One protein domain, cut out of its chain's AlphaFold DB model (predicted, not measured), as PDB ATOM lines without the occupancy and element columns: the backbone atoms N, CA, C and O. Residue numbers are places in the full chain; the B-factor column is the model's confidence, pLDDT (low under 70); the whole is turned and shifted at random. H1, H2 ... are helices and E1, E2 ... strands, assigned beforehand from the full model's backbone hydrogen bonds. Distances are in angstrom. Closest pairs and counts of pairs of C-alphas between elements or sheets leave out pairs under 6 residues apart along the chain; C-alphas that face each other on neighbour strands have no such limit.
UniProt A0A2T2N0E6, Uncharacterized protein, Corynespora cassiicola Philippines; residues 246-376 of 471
ATOM      1  N   ARG A 246     284.473 309.980 262.627       67.19
ATOM      2  CA  ARG A 246     285.306 308.897 263.191       67.19
ATOM      3  C   ARG A 246     286.435 308.418 262.275       67.19
ATOM      4  O   ARG A 246     287.458 307.954 262.770       67.19
ATOM      5  N   TYR A 247     286.272 308.537 260.954       68.25
ATOM      6  CA  TYR A 247     287.304 308.143 259.990       68.25
ATOM      7  C   TYR A 247     288.166 309.320 259.515       68.25
ATOM      8  O   TYR A 247     289.063 309.112 258.694       68.25
ATOM      9  N   ARG A 248     287.944 310.541 260.031       79.06
ATOM     10  CA  ARG A 248     288.694 311.735 259.624       79.06
ATOM     11  C   ARG A 248     290.056 311.818 260.286       79.06
ATOM     12  O   ARG A 248     290.227 312.469 261.317       79.06
ATOM     13  N   ILE A 249     291.024 311.147 259.667       86.38
ATOM     14  CA  ILE A 249     292.407 311.033 260.141       86.38
ATOM     15  C   ILE A 249     293.002 312.405 260.485       86.38
ATOM     16  O   ILE A 249     293.575 312.574 261.557       86.38
ATOM     17  N   VAL A 250     292.851 313.405 259.612       88.44
ATOM     18  CA  VAL A 250     293.485 314.715 259.793       88.44
ATOM     19  C   VAL A 250     292.737 315.542 260.838       88.44
ATOM     20  O   VAL A 250     293.375 316.196 261.665       88.44
ATOM     21  N   GLU A 251     291.401 315.494 260.863       90.38
ATOM     22  CA  GLU A 251     290.609 316.163 261.906       90.38
ATOM     23  C   GLU A 251     290.948 315.609 263.300       90.38
ATOM     24  O   GLU A 251     291.229 316.384 264.216       90.38
ATOM     25  N   HIS A 252     291.022 314.282 263.441       89.56
ATOM     26  CA  HIS A 252     291.429 313.620 264.680       89.56
ATOM     27  C   HIS A 252     292.879 313.930 265.077       89.56
ATOM     28  O   HIS A 252     293.105 314.309 266.224       89.56
ATOM     29  N   LEU A 253     293.843 313.871 264.149       89.81
ATOM     30  CA  LEU A 253     295.239 314.241 264.419       89.81
ATOM     31  C   LEU A 253     295.348 315.661 264.993       89.81
ATOM     32  O   LEU A 253     295.998 315.866 266.017       89.81
ATOM     33  N   PHE A 254     294.685 316.651 264.384       90.44
ATOM     34  CA  PHE A 254     294.675 318.018 264.921       90.44
ATOM     35  C   PHE A 254     294.045 318.104 266.318       90.44
ATOM     36  O   PHE A 254     294.513 318.893 267.137       90.44
ATOM     37  N   ASN A 255     293.013 317.305 266.600       89.31
ATOM     38  CA  ASN A 255     292.368 317.272 267.912       89.31
ATOM     39  C   ASN A 255     293.259 316.615 268.980       89.31
ATOM     40  O   ASN A 255     293.329 317.118 270.098       89.31
ATOM     41  N   ASP A 256     293.971 315.534 268.659       89.00
ATOM     42  CA  ASP A 256     294.862 314.844 269.602       89.00
ATOM     43  C   ASP A 256     296.111 315.660 269.926       89.00
ATOM     44  O   ASP A 256     296.452 315.821 271.098       89.00
ATOM     45  N   TYR A 257     296.744 316.259 268.912       87.50
ATOM     46  CA  TYR A 257     297.858 317.176 269.145       87.50
ATOM     47  C   TYR A 257     297.421 318.386 269.990       87.50
ATOM     48  O   TYR A 257     298.147 318.782 270.903       87.50
ATOM     49  N   ALA A 258     296.202 318.906 269.787       86.44
ATOM     50  CA  ALA A 258     295.643 319.958 270.637       86.44
ATOM     51  C   ALA A 258     295.432 319.510 272.097       86.44
ATOM     52  O   ALA A 258     295.760 320.273 273.007       86.44
ATOM     53  N   LYS A 259     294.955 318.275 272.347       87.56
ATOM     54  CA  LYS A 259     294.868 317.698 273.710       87.56
ATOM     55  C   LYS A 259     296.246 317.618 274.372       87.56
ATOM     56  O   LYS A 259     296.367 317.930 275.552       87.56
ATOM     57  N   SER A 260     297.289 317.253 273.622       84.44
ATOM     58  CA  SER A 260     298.673 317.189 274.116       84.44
ATOM     59  C   SER A 260     299.376 318.558 274.195       84.44
ATOM     60  O   SER A 260     300.603 318.613 274.260       84.44
ATOM     61  N   GLY A 261     298.638 319.672 274.114       82.56
ATOM     62  CA  GLY A 261     299.174 321.038 274.185       82.56
ATOM     63  C   GLY A 261     299.915 321.528 272.931       82.56
ATOM     64  O   GLY A 261     300.409 322.656 272.914       82.56
ATOM     65  N   GLN A 262     299.987 320.727 271.865       85.44
ATOM     66  CA  GLN A 262     300.631 321.102 270.603       85.44
ATOM     67  C   GLN A 262     299.615 321.761 269.660       85.44
ATOM     68  O   GLN A 262     298.500 321.287 269.473       85.44
ATOM     69  N   ARG A 263     299.985 322.876 269.020       78.69
ATOM     70  CA  ARG A 263     299.036 323.655 268.195       78.69
ATOM     71  C   ARG A 263     298.621 322.975 266.883       78.69
ATOM     72  O   ARG A 263     297.623 323.377 266.290       78.69
ATOM     73  N   GLN A 264     299.403 322.009 266.404       86.00
ATOM     74  CA  GLN A 264     299.201 321.291 265.143       86.00
ATOM     75  C   GLN A 264     300.071 320.020 265.111       86.00
ATOM     76  O   GLN A 264     301.070 319.977 265.834       86.00
ATOM     77  N   PRO A 265     299.766 319.034 264.247       87.50
ATOM     78  CA  PRO A 265     300.662 317.913 263.987       87.50
ATOM     79  C   PRO A 265     302.034 318.375 263.454       87.50
ATOM     80  O   PRO A 265     302.108 319.378 262.732       87.50
ATOM     81  N   PRO A 266     303.126 317.643 263.748       87.25
ATOM     82  CA  PRO A 266     304.444 317.881 263.170       87.25
ATOM     83  C   PRO A 266     304.431 317.918 261.637       87.25
ATOM     84  O   PRO A 266     303.754 317.119 260.988       87.25
ATOM     85  N   GLU A 267     305.248 318.791 261.041       84.19
ATOM     86  CA  GLU A 267     305.267 318.993 259.584       84.19
ATOM     87  C   GLU A 267     305.566 317.706 258.799       84.19
ATOM     88  O   GLU A 267     304.965 317.493 257.752       84.19
ATOM     89  N   ARG A 268     306.383 316.797 259.355       83.94
ATOM     90  CA  ARG A 268     306.666 315.459 258.794       83.94
ATOM     91  C   ARG A 268     305.418 314.594 258.541       83.94
ATOM     92  O   ARG A 268     305.509 313.624 257.800       83.94
ATOM     93  N   ILE A 269     304.293 314.893 259.195       86.19
ATOM     94  CA  ILE A 269     302.995 314.243 258.962       86.19
ATOM     95  C   ILE A 269     302.226 315.039 257.904       86.19
ATOM     96  O   ILE A 269     301.787 314.479 256.905       86.19
ATOM     97  N   LEU A 270     302.116 316.360 258.091       85.75
ATOM     98  CA  LEU A 270     301.342 317.251 257.218       85.75
ATOM     99  C   LEU A 270     301.846 317.277 255.763       85.75
ATOM    100  O   LEU A 270     301.036 317.414 254.847       85.75
ATOM    101  N   SER A 271     303.155 317.123 255.539       80.81
ATOM    102  CA  SER A 271     303.757 317.058 254.200       80.81
ATOM    103  C   SER A 271     303.485 315.743 253.459       80.81
ATOM    104  O   SER A 271     303.556 315.724 252.235       80.81
ATOM    105  N   ASN A 272     303.141 314.669 254.179       81.88
ATOM    106  CA  ASN A 272     302.839 313.348 253.617       81.88
ATOM    107  C   ASN A 272     301.330 313.107 253.404       81.88
ATOM    108  O   ASN A 272     300.935 312.014 253.001       81.88
ATOM    109  N   ILE A 273     300.488 314.120 253.640       79.94
ATOM    110  CA  ILE A 273     299.070 314.093 253.265       79.94
ATOM    111  C   ILE A 273     298.978 314.234 251.739       79.94
ATOM    112  O   ILE A 273     299.212 315.313 251.189       79.94
ATOM    113  N   GLN A 274     298.620 313.148 251.059       77.81
ATOM    114  CA  GLN A 274     298.333 313.116 249.628       77.81
ATOM    115  C   GLN A 274     296.896 313.587 249.375       77.81
ATOM    116  O   GLN A 274     295.993 313.297 250.155       77.81
ATOM    117  N   TYR A 275     296.682 314.332 248.293       74.75
ATOM    118  CA  TYR A 275     295.396 314.941 247.947       74.75
ATOM    119  C   TYR A 275     294.878 314.195 246.718       74.75
ATOM    120  O   TYR A 275     295.526 314.252 245.680       74.75
ATOM    121  N   LEU A 276     293.767 313.467 246.850       67.06
ATOM    122  CA  LEU A 276     293.262 312.570 245.803       67.06
ATOM    123  C   LEU A 276     292.100 313.186 245.020       67.06
ATOM    124  O   LEU A 276     292.015 313.021 243.808       67.06
ATOM    125  N   SER A 277     291.211 313.916 245.696       68.31
ATOM    126  CA  SER A 277     290.178 314.718 245.035       68.31
ATOM    127  C   SER A 277     289.737 315.894 245.904       68.31
ATOM    128  O   SER A 277     289.824 315.860 247.134       68.31
ATOM    129  N   ILE A 278     289.258 316.955 245.256       71.00
ATOM    130  CA  ILE A 278     288.630 318.116 245.888       71.00
ATOM    131  C   ILE A 278     287.290 318.319 245.182       71.00
ATOM    132  O   ILE A 278     287.253 318.432 243.960       71.00
ATOM    133  N   TRP A 279     286.193 318.361 245.935       68.88
ATOM    134  CA  TRP A 279     284.860 318.616 245.382       68.88
ATOM    135  C   TRP A 279     284.037 319.506 246.307       68.88
ATOM    136  O   TRP A 279     284.405 319.798 247.450       68.88
ATOM    137  N   TRP A 280     282.905 319.950 245.785       69.25
ATOM    138  CA  TRP A 280     281.957 320.805 246.471       69.25
ATOM    139  C   TRP A 280     280.535 320.328 246.200       69.25
ATOM    140  O   TRP A 280     280.246 319.729 245.162       69.25
ATOM    141  N   GLU A 281     279.658 320.547 247.172       58.12
ATOM    142  CA  GLU A 281     278.247 320.168 247.086       58.12
ATOM    143  C   GLU A 281     277.573 321.061 246.019       58.12
ATOM    144  O   GLU A 281     277.392 322.257 246.234       58.12
ATOM    145  N   GLY A 282     277.288 320.492 244.837       50.09
ATOM    146  CA  GLY A 282     276.817 321.225 243.650       50.09
ATOM    147  C   GLY A 282     277.772 321.271 242.443       50.09
ATOM    148  O   GLY A 282     277.565 322.110 241.575       50.09
ATOM    149  N   LYS A 283     278.802 320.409 242.342       53.22
ATOM    150  CA  LYS A 283     279.599 320.253 241.100       53.22
ATOM    151  C   LYS A 283     278.728 319.678 239.962       53.22
ATOM    152  O   LYS A 283     278.639 318.464 239.799       53.22
ATOM    153  N   MET A 284     278.111 320.571 239.184       46.41
ATOM    154  CA  MET A 284     277.231 320.274 238.036       46.41
ATOM    155  C   MET A 284     277.989 319.785 236.784       46.41
ATOM    156  O   MET A 284     277.383 319.266 235.851       46.41
ATOM    157  N   HIS A 285     279.313 319.955 236.749       47.31
ATOM    158  CA  HIS A 285     280.121 319.885 235.529       47.31
ATOM    159  C   HIS A 285     281.501 319.233 235.755       47.31
ATOM    160  O   HIS A 285     282.011 319.217 236.876       47.31
ATOM    161  N   THR A 286     282.135 318.734 234.688       52.00
ATOM    162  CA  THR A 286     283.431 318.012 234.695       52.00
ATOM    163  C   THR A 286     284.461 318.621 233.741       52.00
ATOM    164  O   THR A 286     284.078 319.284 232.776       52.00
ATOM    165  N   GLY A 287     285.754 318.361 233.976       51.56
ATOM    166  CA  GLY A 287     286.847 318.926 233.173       51.56
ATOM    167  C   GLY A 287     286.903 320.446 233.318       51.56
ATOM    168  O   GLY A 287     286.544 320.974 234.367       51.56
ATOM    169  N   HIS A 288     287.248 321.167 232.255       53.53
ATOM    170  CA  HIS A 288     287.269 322.631 232.204       53.53
ATOM    171  C   HIS A 288     285.946 323.283 232.657       53.53
ATOM    172  O   HIS A 288     285.947 324.392 233.193       53.53
ATOM    173  N   LYS A 289     284.798 322.615 232.477       51.53
ATOM    174  CA  LYS A 289     283.501 323.142 232.936       51.53
ATOM    175  C   LYS A 289     283.292 322.987 234.448       51.53
ATOM    176  O   LYS A 289     282.374 323.597 234.984       51.53
ATOM    177  N   ALA A 290     284.124 322.211 235.148       55.56
ATOM    178  CA  ALA A 290     284.129 322.171 236.604       55.56
ATOM    179  C   ALA A 290     284.408 323.573 237.166       55.56
ATOM    180  O   ALA A 290     285.434 324.183 236.887       55.56
ATOM    181  N   GLU A 291     283.497 324.063 238.001       64.44
ATOM    182  CA  GLU A 291     283.501 325.413 238.578       64.44
ATOM    183  C   GLU A 291     284.592 325.616 239.658       64.44
ATOM    184  O   GLU A 291     284.298 325.982 240.798       64.44
ATOM    185  N   ILE A 292     285.872 325.386 239.329       68.19
ATOM    186  CA  ILE A 292     287.009 325.525 240.263       68.19
ATOM    187  C   ILE A 292     287.099 326.952 240.836       68.19
ATOM    188  O   ILE A 292     287.562 327.140 241.964       68.19
ATOM    189  N   ASP A 293     286.541 327.953 240.153       66.38
ATOM    190  CA  ASP A 293     286.388 329.319 240.664       66.38
ATOM    191  C   ASP A 293     285.581 329.416 241.974       66.38
ATOM    192  O   ASP A 293     285.777 330.355 242.747       66.38
ATOM    193  N   ILE A 294     284.758 328.424 242.333       65.44
ATOM    194  CA  ILE A 294     284.136 328.303 243.671       65.44
ATOM    195  C   ILE A 294     285.195 328.141 244.784       65.44
ATOM    196  O   ILE A 294     284.974 328.497 245.948       65.44
ATOM    197  N   LEU A 295     286.389 327.651 244.445       70.31
ATOM    198  CA  LEU A 295     287.536 327.561 245.345       70.31
ATOM    199  C   LEU A 295     288.384 328.846 245.377       70.31
ATOM    200  O   LEU A 295     289.160 329.003 246.327       70.31
ATOM    201  N   HIS A 296     288.230 329.747 244.396       75.81
ATOM    202  CA  HIS A 296     289.067 330.939 244.209       75.81
ATOM    203  C   HIS A 296     289.093 331.808 245.484       75.81
ATOM    204  O   HIS A 296     288.044 332.060 246.087       75.81
ATOM    205  N   PRO A 297     290.267 332.295 245.942       71.31
ATOM    206  CA  PRO A 297     290.417 332.924 247.256       71.31
ATOM    207  C   PRO A 297     289.521 334.148 247.485       71.31
ATOM    208  O   PRO A 297     289.112 334.373 248.631       71.31
ATOM    209  N   ASN A 298     289.211 334.885 246.412       75.62
ATOM    210  CA  ASN A 298     288.374 336.091 246.408       75.62
ATOM    211  C   ASN A 298     286.894 335.830 246.076       75.62
ATOM    212  O   ASN A 298     286.150 336.800 245.955       75.62
ATOM    213  N   ASN A 299     286.451 334.581 245.877       70.94
ATOM    214  CA  ASN A 299     285.059 334.342 245.496       70.94
ATOM    215  C   ASN A 299     284.100 334.765 246.630       70.94
ATOM    216  O   ASN A 299     284.240 334.342 247.782       70.94
ATOM    217  N   THR A 300     283.154 335.642 246.290       63.38
ATOM    218  CA  THR A 300     282.143 336.237 247.177       63.38
ATOM    219  C   THR A 300     280.789 335.528 247.117       63.38
ATOM    220  O   THR A 300     279.882 335.899 247.864       63.38
ATOM    221  N   SER A 301     280.634 334.514 246.257       62.00
ATOM    222  CA  SER A 301     279.403 333.738 246.119       62.00
ATOM    223  C   SER A 301     279.049 332.962 247.397       62.00
ATOM    224  O   SER A 301     279.807 332.889 248.370       62.00
ATOM    225  N   ARG A 302     277.857 332.351 247.397       57.34
ATOM    226  CA  ARG A 302     277.367 331.498 248.490       57.34
ATOM    227  C   ARG A 302     278.447 330.489 248.901       57.34
ATOM    228  O   ARG A 302     278.990 329.793 248.051       57.34
ATOM    229  N   LYS A 303     278.734 330.398 250.207       63.16
ATOM    230  CA  LYS A 303     279.733 329.473 250.775       63.16
ATOM    231  C   LYS A 303     279.340 328.020 250.496       63.16
ATOM    232  O   LYS A 303     278.605 327.425 251.282       63.16
ATOM    233  N   VAL A 304     279.836 327.460 249.398       65.31
ATOM    234  CA  VAL A 304     279.612 326.054 249.060       65.31
ATOM    235  C   VAL A 304     280.411 325.168 250.027       65.31
ATOM    236  O   VAL A 304     281.595 325.445 250.264       65.31
ATOM    237  N   PRO A 305     279.809 324.125 250.621       69.12
ATOM    238  CA  PRO A 305     280.548 323.140 251.399       69.12
ATOM    239  C   PRO A 305     281.558 322.409 250.509       69.12
ATOM    240  O   PRO A 305     281.200 321.824 249.489       69.12
ATOM    241  N   ILE A 306     282.832 322.465 250.897       73.44
ATOM    242  CA  ILE A 306     283.954 321.903 250.139       73.44
ATOM    243  C   ILE A 306     284.618 320.802 250.962       73.44
ATOM    244  O   ILE A 306     284.934 320.983 252.148       73.44
ATOM    245  N   ARG A 307     284.830 319.668 250.301       75.44
ATOM    246  CA  ARG A 307     285.361 318.417 250.839       75.44
ATOM    247  C   ARG A 307     286.631 318.035 250.085       75.44
ATOM    248  O   ARG A 307     286.825 318.436 248.938       75.44
ATOM    249  N   VAL A 308     287.495 317.274 250.744       73.62
ATOM    250  CA  VAL A 308     288.765 316.817 250.178       73.62
ATOM    251  C   VAL A 308     288.978 315.363 250.568       73.62
ATOM    252  O   VAL A 308     288.954 315.045 251.754       73.62
ATOM    253  N   LEU A 309     289.204 314.491 249.589       74.38
ATOM    254  CA  LEU A 309     289.651 313.126 249.828       74.38
ATOM    255  C   LEU A 309     291.170 313.168 249.905       74.38
ATOM    256  O   LEU A 309     291.840 313.591 248.957       74.38
ATOM    257  N   VAL A 310     291.706 312.735 251.037       77.56
ATOM    258  CA  VAL A 310     293.145 312.609 251.255       77.56
ATOM    259  C   VAL A 310     293.521 311.168 251.550       77.56
ATOM    260  O   VAL A 310     292.713 310.406 252.079       77.56
ATOM    261  N   TYR A 311     294.769 310.829 251.251       79.56
ATOM    262  CA  TYR A 311     295.427 309.648 251.789       79.56
ATOM    263  C   TYR A 311     296.591 310.078 252.682       79.56
ATOM    264  O   TYR A 311     297.380 310.952 252.320       79.56
ATOM    265  N   LEU A 312     296.700 309.459 253.851       78.62
ATOM    266  CA  LEU A 312     297.873 309.524 254.710       78.62
ATOM    267  C   LEU A 312     298.231 308.092 255.099       78.62
ATOM    268  O   LEU A 312     297.385 307.358 255.596       78.62
ATOM    269  N   ASP A 313     299.483 307.699 254.882       76.56
ATOM    270  CA  ASP A 313     299.957 306.358 255.227       76.56
ATOM    271  C   ASP A 313     299.792 306.091 256.745       76.56
ATOM    272  O   ASP A 313     300.260 306.908 257.553       76.56
ATOM    273  N   PRO A 314     299.162 304.965 257.152       83.19
ATOM    274  CA  PRO A 314     298.954 304.602 258.553       83.19
ATOM    275  C   PRO A 314     300.197 304.696 259.446       83.19
ATOM    276  O   PRO A 314     300.068 305.014 260.628       83.19
ATOM    277  N   LYS A 315     301.417 304.524 258.915       86.69
ATOM    278  CA  LYS A 315     302.661 304.665 259.696       86.69
ATOM    279  C   LYS A 315     302.857 306.054 260.317       86.69
ATOM    280  O   LYS A 315     303.596 306.172 261.290       86.69
ATOM    281  N   TYR A 316     302.217 307.098 259.779       85.12
ATOM    282  CA  TYR A 316     302.303 308.463 260.314       85.12
ATOM    283  C   TYR A 316     301.358 308.727 261.489       85.12
ATOM    284  O   TYR A 316     301.539 309.730 262.177       85.12
ATOM    285  N   TYR A 317     300.371 307.857 261.721       87.31
ATOM    286  CA  TYR A 317     299.383 308.016 262.791       87.31
ATOM    287  C   TYR A 317     299.100 306.729 263.586       87.31
ATOM    288  O   TYR A 317     298.234 306.743 264.451       87.31
ATOM    289  N   LYS A 318     299.841 305.634 263.358       87.12
ATOM    290  CA  LYS A 318     299.703 304.338 264.059       87.12
ATOM    291  C   LYS A 318     299.680 304.431 265.592       87.12
ATOM    292  O   LYS A 318     299.073 303.586 266.236       87.12
ATOM    293  N   ASP A 319     300.340 305.449 266.144       86.38
ATOM    294  CA  ASP A 319     300.465 305.702 267.583       86.38
ATOM    295  C   ASP A 319     299.264 306.505 268.146       86.38
ATOM    296  O   ASP A 319     299.206 306.778 269.343       86.38
ATOM    297  N   HIS A 320     298.303 306.878 267.290       84.44
ATOM    298  CA  HIS A 320     297.003 307.453 267.648       84.44
ATOM    299  C   HIS A 320     295.898 306.387 267.579       84.44
ATOM    300  O   HIS A 320     295.850 305.568 266.654       84.44
ATOM    301  N   ASP A 321     294.944 306.456 268.508       84.38
ATOM    302  CA  ASP A 321     293.787 305.555 268.558       84.38
ATOM    303  C   ASP A 321     292.700 305.953 267.538       84.38
ATOM    304  O   ASP A 321     291.641 306.487 267.871       84.38
ATOM    305  N   LEU A 322     293.011 305.767 266.251       81.44
ATOM    306  CA  LEU A 322     292.106 306.066 265.137       81.44
ATOM    307  C   LEU A 322     291.488 304.786 264.572       81.44
ATOM    308  O   LEU A 322     292.207 303.846 264.228       81.44
ATOM    309  N   GLU A 323     290.164 304.780 264.404       76.88
ATOM    310  CA  GLU A 323     289.396 303.663 263.828       76.88
ATOM    311  C   GLU A 323     289.813 303.372 262.371       76.88
ATOM    312  O   GLU A 323     289.835 302.229 261.919       76.88
ATOM    313  N   ASN A 324     290.203 304.414 261.633       68.19
ATOM    314  CA  ASN A 324     290.625 304.315 260.241       68.19
ATOM    315  C   ASN A 324     292.044 303.741 260.110       68.19
ATOM    316  O   ASN A 324     293.019 304.480 260.220       68.19
ATOM    317  N   LYS A 325     292.183 302.445 259.815       74.56
ATOM    318  CA  LYS A 325     293.490 301.817 259.526       74.56
ATOM    319  C   LYS A 325     293.872 301.809 258.032       74.56
ATOM    320  O   LYS A 325     294.923 301.279 257.694       74.56
ATOM    321  N   GLN A 326     293.051 302.385 257.145       67.56
ATOM    322  CA  GLN A 326     293.231 302.324 255.681       67.56
ATOM    323  C   GLN A 326     293.873 303.582 255.064       67.56
ATOM    324  O   GLN A 326     294.208 303.574 253.885       67.56
ATOM    325  N   GLY A 327     294.028 304.674 255.817       66.12
ATOM    326  CA  GLY A 327     294.697 305.901 255.365       66.12
ATOM    327  C   GLY A 327     293.836 306.893 254.568       66.12
ATOM    328  O   GLY A 327     294.198 308.065 254.479       66.12
ATOM    329  N   PHE A 328     292.684 306.479 254.029       70.50
ATOM    330  CA  PHE A 328     291.787 307.331 253.229       70.50
ATOM    331  C   PHE A 328     290.799 308.129 254.096       70.50
ATOM    332  O   PHE A 328     290.041 307.534 254.856       70.50
ATOM    333  N   SER A 329     290.744 309.459 253.957       70.75
ATOM    334  CA  SER A 329     289.867 310.341 254.753       70.75
ATOM    335  C   SER A 329     289.123 311.383 253.906       70.75
ATOM    336  O   SER A 329     289.727 312.037 253.057       70.75
ATOM    337  N   HIS A 330     287.829 311.597 254.184       74.56
ATOM    338  CA  HIS A 330     287.035 312.706 253.633       74.56
ATOM    339  C   HIS A 330     287.060 313.912 254.589       74.56
ATOM    340  O   HIS A 330     286.211 314.067 255.474       74.56
ATOM    341  N   GLU A 331     288.031 314.795 254.387       82.00
ATOM    342  CA  GLU A 331     288.266 315.980 255.207       82.00
ATOM    343  C   GLU A 331     287.433 317.199 254.782       82.00
ATOM    344  O   GLU A 331     286.930 317.314 253.661       82.00
ATOM    345  N   THR A 332     287.315 318.168 255.693       82.50
ATOM    346  CA  THR A 332     286.697 319.472 255.405       82.50
ATOM    347  C   THR A 332     287.719 320.471 254.856       82.50
ATOM    348  O   THR A 332     288.882 320.469 255.270       82.50
ATOM    349  N   LYS A 333     287.279 321.431 254.024       82.94
ATOM    350  CA  LYS A 333     288.094 322.608 253.644       82.94
ATOM    351  C   LYS A 333     288.720 323.304 254.858       82.94
ATOM    352  O   LYS A 333     289.870 323.724 254.792       82.94
ATOM    353  N   THR A 334     288.013 323.398 255.982       85.31
ATOM    354  CA  THR A 334     288.539 324.003 257.216       85.31
ATOM    355  C   THR A 334     289.617 323.173 257.912       85.31
ATOM    356  O   THR A 334     290.534 323.771 258.467       85.31
ATOM    357  N   THR A 335     289.566 321.837 257.865       89.69
ATOM    358  CA  THR A 335     290.658 320.976 258.356       89.69
ATOM    359  C   THR A 335     291.873 321.081 257.434       89.69
ATOM    360  O   THR A 335     292.980 321.365 257.887       89.69
ATOM    361  N   ILE A 336     291.670 320.951 256.121       88.50
ATOM    362  CA  ILE A 336     292.753 320.983 255.130       88.50
ATOM    363  C   ILE A 336     293.476 322.336 255.094       88.50
ATOM    364  O   ILE A 336     294.704 322.372 255.048       88.50
ATOM    365  N   LEU A 337     292.764 323.460 255.233       89.50
ATOM    366  CA  LEU A 337     293.397 324.781 255.341       89.50
ATOM    367  C   LEU A 337     294.294 324.932 256.590       89.50
ATOM    368  O   LEU A 337     295.146 325.820 256.593       89.50
ATOM    369  N   LYS A 338     294.174 324.084 257.628       89.62
ATOM    370  CA  LYS A 338     295.142 324.051 258.747       89.62
ATOM    371  C   LYS A 338     296.473 323.403 258.347       89.62
ATOM    372  O   LYS A 338     297.505 323.809 258.873       89.62
ATOM    373  N   CYS A 339     296.452 322.451 257.412       88.06
ATOM    374  CA  CYS A 339     297.628 321.710 256.934       88.06
ATOM    375  C   CYS A 339     298.539 322.550 256.026       88.06
ATOM    376  O   CYS A 339     299.721 322.252 255.879       88.06
ATOM    377  N   LEU A 340     297.977 323.580 255.389       87.06
ATOM    378  CA  LEU A 340     298.655 324.426 254.409       87.06
ATOM    379  C   LEU A 340     299.372 325.608 255.083       87.06
ATOM    380  O   LEU A 340     298.873 326.194 256.049       87.06
ATOM    381  N   LYS A 341     300.549 325.975 254.562       84.94
ATOM    382  CA  LYS A 341     301.397 327.051 255.105       84.94
ATOM    383  C   LYS A 341     300.912 328.446 254.687       84.94
ATOM    384  O   LYS A 341     300.109 328.601 253.770       84.94
ATOM    385  N   GLY A 342     301.431 329.477 255.357       85.31
ATOM    386  CA  GLY A 342     301.166 330.883 255.033       85.31
ATOM    387  C   GLY A 342     299.903 331.462 255.681       85.31
ATOM    388  O   GLY A 342     299.379 330.935 256.669       85.31
ATOM    389  N   ASN A 343     299.430 332.582 255.135       85.88
ATOM    390  CA  ASN A 343     298.257 333.325 255.602       85.88
ATOM    391  C   ASN A 343     296.923 332.759 255.029       85.88
ATOM    392  O   ASN A 343     296.947 331.897 254.145       85.88
ATOM    393  N   PRO A 344     295.740 333.214 255.495       83.38
ATOM    394  CA  PRO A 344     294.448 332.685 255.040       83.38
ATOM    395  C   PRO A 344     294.147 332.840 253.540       83.38
ATOM    396  O   PRO A 344     293.344 332.065 253.023       83.38
ATOM    397  N   PHE A 345     294.765 333.801 252.843       82.44
ATOM    398  CA  PHE A 345     294.679 333.926 251.384       82.44
ATOM    399  C   PHE A 345     295.571 332.871 250.719       82.44
ATOM    400  O   PHE A 345     295.065 332.017 249.998       82.44
ATOM    401  N   GLN A 346     296.862 332.834 251.065       84.56
ATOM    402  CA  GLN A 346     297.846 331.889 250.517       84.56
ATOM    403  C   GLN A 346     297.418 330.421 250.669       84.56
ATOM    404  O   GLN A 346     297.664 329.613 249.776       84.56
ATOM    405  N   ARG A 347     296.757 330.063 251.779       87.00
ATOM    406  CA  ARG A 347     296.201 328.715 252.006       87.00
ATOM    407  C   ARG A 347     295.044 328.385 251.055       87.00
ATOM    408  O   ARG A 347     294.928 327.245 250.618       87.00
ATOM    409  N   ARG A 348     294.191 329.365 250.720       83.75
ATOM    410  CA  ARG A 348     293.130 329.200 249.710       83.75
ATOM    411  C   ARG A 348     293.731 329.079 248.312       83.75
ATOM    412  O   ARG A 348     293.318 328.186 247.588       83.75
ATOM    413  N   THR A 349     294.732 329.896 247.975       82.50
ATOM    414  CA  THR A 349     295.483 329.807 246.711       82.50
ATOM    415  C   THR A 349     296.119 328.424 246.539       82.50
ATOM    416  O   THR A 349     295.922 327.791 245.512       82.50
ATOM    417  N   GLN A 350     296.773 327.890 247.577       86.19
ATOM    418  CA  GLN A 350     297.290 326.511 247.585       86.19
ATOM    419  C   GLN A 350     296.198 325.459 247.341       86.19
ATOM    420  O   GLN A 350     296.428 324.504 246.606       86.19
ATOM    421  N   LEU A 351     295.018 325.606 247.957       84.88
ATOM    422  CA  LEU A 351     293.917 324.654 247.778       84.88
ATOM    423  C   LEU A 351     293.274 324.753 246.383       84.88
ATOM    424  O   LEU A 351     292.892 323.728 245.829       84.88
ATOM    425  N   TYR A 352     293.184 325.961 245.816       83.12
ATOM    426  CA  TYR A 352     292.753 326.192 244.435       83.12
ATOM    427  C   TYR A 352     293.746 325.566 243.448       83.12
ATOM    428  O   TYR A 352     293.341 324.749 242.629       83.12
ATOM    429  N   ASN A 353     295.047 325.855 243.579       81.00
ATOM    430  CA  ASN A 353     296.074 325.316 242.684       81.00
ATOM    431  C   ASN A 353     296.108 323.779 242.730       81.00
ATOM    432  O   ASN A 353     296.131 323.148 241.682       81.00
ATOM    433  N   LYS A 354     295.969 323.162 243.914       81.38
ATOM    434  CA  LYS A 354     295.836 321.697 244.027       81.38
ATOM    435  C   LYS A 354     294.589 321.129 243.341       81.38
ATOM    436  O   LYS A 354     294.639 320.003 242.863       81.38
ATOM    437  N   ALA A 355     293.477 321.863 243.297       77.62
ATOM    438  CA  ALA A 355     292.287 321.431 242.560       77.62
ATOM    439  C   ALA A 355     292.476 321.580 241.042       77.62
ATOM    440  O   ALA A 355     292.112 320.677 240.295       77.62
ATOM    441  N   VAL A 356     293.104 322.678 240.606       74.06
ATOM    442  CA  VAL A 356     293.531 322.897 239.217       74.06
ATOM    443  C   VAL A 356     294.459 321.779 238.742       74.06
ATOM    444  O   VAL A 356     294.253 321.249 237.656       74.06
ATOM    445  N   ASP A 357     295.442 321.379 239.549       76.12
ATOM    446  CA  ASP A 357     296.376 320.300 239.209       76.12
ATOM    447  C   ASP A 357     295.664 318.945 239.078       76.12
ATOM    448  O   ASP A 357     295.902 318.221 238.111       76.12
ATOM    449  N   LEU A 358     294.748 318.625 240.001       72.81
ATOM    450  CA  LEU A 358     293.979 317.376 239.980       72.81
ATOM    451  C   LEU A 358     293.010 317.289 238.789       72.81
ATOM    452  O   LEU A 358     292.926 316.235 238.160       72.81
ATOM    453  N   GLU A 359     292.304 318.372 238.440       71.75
ATOM    454  CA  GLU A 359     291.425 318.373 237.260       71.75
ATOM    455  C   GLU A 359     292.260 318.356 235.962       71.75
ATOM    456  O   GLU A 359     292.003 317.516 235.105       71.75
ATOM    457  N   ASN A 360     293.334 319.155 235.847       70.12
ATOM    458  CA  ASN A 360     294.255 319.108 234.695       70.12
ATOM    459  C   ASN A 360     294.888 317.713 234.501       70.12
ATOM    460  O   ASN A 360     295.106 317.283 233.364       70.12
ATOM    461  N   GLU A 361     295.229 316.996 235.582       69.19
ATOM    462  CA  GLU A 361     295.747 315.627 235.473       69.19
ATOM    463  C   GLU A 361     294.654 314.640 235.041       69.19
ATOM    464  O   GLU A 361     294.916 313.779 234.196       69.19
ATOM    465  N   TYR A 362     293.433 314.787 235.565       68.88
ATOM    466  CA  TYR A 362     292.285 313.998 235.128       68.88
ATOM    467  C   TYR A 362     292.005 314.187 233.632       68.88
ATOM    468  O   TYR A 362     291.927 313.199 232.903       68.88
ATOM    469  N   GLU A 363     291.917 315.429 233.149       66.00
ATOM    470  CA  GLU A 363     291.681 315.724 231.732       66.00
ATOM    471  C   GLU A 363     292.773 315.137 230.837       66.00
ATOM    472  O   GLU A 363     292.480 314.527 229.807       66.00
ATOM    473  N   ARG A 364     294.040 315.271 231.254       65.44
ATOM    474  CA  ARG A 364     295.199 314.713 230.544       65.44
ATOM    475  C   ARG A 364     295.127 313.190 230.408       65.44
ATOM    476  O   ARG A 364     295.623 312.673 229.411       65.44
ATOM    477  N   LYS A 365     294.567 312.485 231.396       60.50
ATOM    478  CA  LYS A 365     294.407 311.024 231.374       60.50
ATOM    479  C   LYS A 365     293.151 310.606 230.605       60.50
ATOM    480  O   LYS A 365     293.257 309.902 229.606       60.50
ATOM    481  N   HIS A 366     291.981 311.086 231.024       58.12
ATOM    482  CA  HIS A 366     290.687 310.539 230.603       58.12
ATOM    483  C   HIS A 366     290.003 311.299 229.476       58.12
ATOM    484  O   HIS A 366     289.335 310.672 228.661       58.12
ATOM    485  N   LEU A 367     290.189 312.617 229.376       58.62
ATOM    486  CA  LEU A 367     289.654 313.422 228.266       58.62
ATOM    487  C   LEU A 367     290.675 313.560 227.119       58.62
ATOM    488  O   LEU A 367     290.512 314.368 226.208       58.62
ATOM    489  N   SER A 368     291.717 312.727 227.149       63.66
ATOM    490  CA  SER A 368     292.801 312.610 226.166       63.66
ATOM    491  C   SER A 368     292.330 312.370 224.726       63.66
ATOM    492  O   SER A 368     293.048 312.743 223.797       63.66
ATOM    493  N   HIS A 369     291.128 311.810 224.556       63.09
ATOM    494  CA  HIS A 369     290.498 311.439 223.287       63.09
ATOM    495  C   HIS A 369     289.563 312.510 222.683       63.09
ATOM    496  O   HIS A 369     289.233 312.418 221.506       63.09
ATOM    497  N   LEU A 370     289.118 313.509 223.459       62.00
ATOM    498  CA  LEU A 370     288.280 314.610 222.950       62.00
ATOM    499  C   LEU A 370     289.117 315.575 222.099       62.00
ATOM    500  O   LEU A 370     290.330 315.651 222.298       62.00
ATOM    501  N   GLN A 371     288.527 316.367 221.201       59.88
ATOM    502  CA  GLN A 371     289.325 317.364 220.474       59.88
ATOM    503  C   GLN A 371     289.803 318.490 221.406       59.88
ATOM    504  O   GLN A 371     289.343 318.633 222.545       59.88
ATOM    505  N   LYS A 372     290.809 319.256 220.974       62.84
ATOM    506  CA  LYS A 372     291.428 320.298 221.816       62.84
ATOM    507  C   LYS A 372     290.441 321.436 222.103       62.84
ATOM    508  O   LYS A 372     290.464 322.029 223.178       62.84
ATOM    509  N   GLU A 373     289.555 321.678 221.152       61.28
ATOM    510  CA  GLU A 373     288.461 322.639 221.163       61.28
ATOM    511  C   GLU A 373     287.405 322.255 222.216       61.28
ATOM    512  O   GLU A 373     286.962 323.114 222.975       61.28
ATOM    513  N   ASP A 374     287.075 320.961 222.329       57.16
ATOM    514  CA  ASP A 374     286.104 320.429 223.300       57.16
ATOM    515  C   ASP A 374     286.638 320.418 224.741       57.16
ATOM    516  O   ASP A 374     285.878 320.607 225.694       57.16
ATOM    517  N   ARG A 375     287.949 320.188 224.905       54.66
ATOM    518  CA  ARG A 375     288.643 320.262 226.203       54.66
ATOM    519  C   ARG A 375     288.817 321.703 226.684       54.66
ATOM    520  O   ARG A 375     288.750 321.964 227.880       54.66
ATOM    521  N   GLY A 376     289.049 322.633 225.759       62.72
ATOM    522  CA  GLY A 376     289.449 324.003 226.070       62.72
ATOM    523  C   GLY A 376     290.908 324.119 226.554       62.72
ATOM    524  O   GLY A 376     291.676 323.151 226.527       62.72
TER     525      GLY A 376
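AT A GLANCE: This is residues 246 to 376 of the 471 residues of an uncharacterized protein of Corynespora cassiicola Philippines (UniProt A0A2T2N0E6). A small wall of three strands, E1, E2 and E3, has the short helix H4 packed on one face, while the long helix H5 packs past the edge strand E1 and, at the E3 side, residues 249 to 251 of H1 pack on the sheet. H5 runs on past the sheet into a tail in which residues 368 to 373 stick out; this tail and the H1 side make the two ends of the long axis. The printed part has 131 residues, with six named helices and three named strands in the order H1 H2 E1 H3 E2 E3 H4 H5 H6; the class is mixed, helices and strands, and the sheet E1 - E2 - E3 is antiparallel. It is only just compact, close to loose, with a radius of gyration of the C-alphas of 16.3 A, and elongated, with spans of 54 by 32 by 23 A.

HOW THE PARTS SIT: In the sheet, inner strand E2, residues 306 to 311, is antiparallel to edge strand E1, residues 274 to 280, at 161 degrees; N 309 and O 277 are 2.9 A apart, within hydrogen-bond range. E2 forms a hairpin with edge strand E3, residues 328 to 332, antiparallel at 154 degrees, with N 331 and O 308 within hydrogen-bond range at 2.8 A. H4, residues 333 to 339, is on the sheet at a height of 8.6 A, only just over E2, on which 3 of its 7 C-alphas fall, and runs along the strands, at 0 degrees to E2 on the local plane. H5, residues 344 to 366, only grazes the sheet with residues 351 to 359; its closest C-alphas to E1 are those of Ala 355 and Ile 278, 6.0 A apart. With residues 344 to 351 alone H5 touches H4, about perpendicular at 76 degrees, the closest C-alphas being those of Leu 337 and Arg 347, 5.9 A. H3, residues 292 to 295, only grazes the sheet and touches residues 348 to 356 of H5, with the C-alphas of Leu 295 and Tyr 352 closest at 5.5 A. H1, residues 249 to 259, only grazes the sheet and only just touches H4, with 3 pairs of C-alphas within 8 A, the closest those of Glu 251 and Thr 335 at 6.0 A; they run the same way at a steep tilt of 63 degrees. H2, residues 267 to 270, is close to H4 but not clearly touching, the C-alphas of Leu 270 and Cys 339 being closest at 5.8 A. H6, residues 372 to 375, is close to H5 but not clearly touching, with the C-alphas of Glu 363 and Arg 375 closest at 7.8 A. In H1 every O i to N i+4 pair is within hydrogen-bond range, in H5 18 of 19, and in H4 1 of 3, beside 2 of 4 O i to N i+3 pairs; H2, H3 and H6 are too short for an O i to N i+4 pair.

IN THESE COORDINATES: H5 measures 33.2 A from C-alpha 344 at (294.448, 332.685, 255.040) to C-alpha 366 at (290.687, 310.539, 230.603). E1 is 18.4 A long, E2 16.9 A and E3 13.3 A. H1, 15.3 A long, begins at C-alpha 249, (292.407, 311.033, 260.141).

THE WHOLE: The C-alphas of Gly 261 and Gln 371 are the two farthest apart, 54.7 A. The printed part has no cut; the links E1 to H3 and E2 to E3 are long. The mean pLDDT of the printed part is 74.9, and 45 residues are under 70, among them 279 to 294 and 361 to 376.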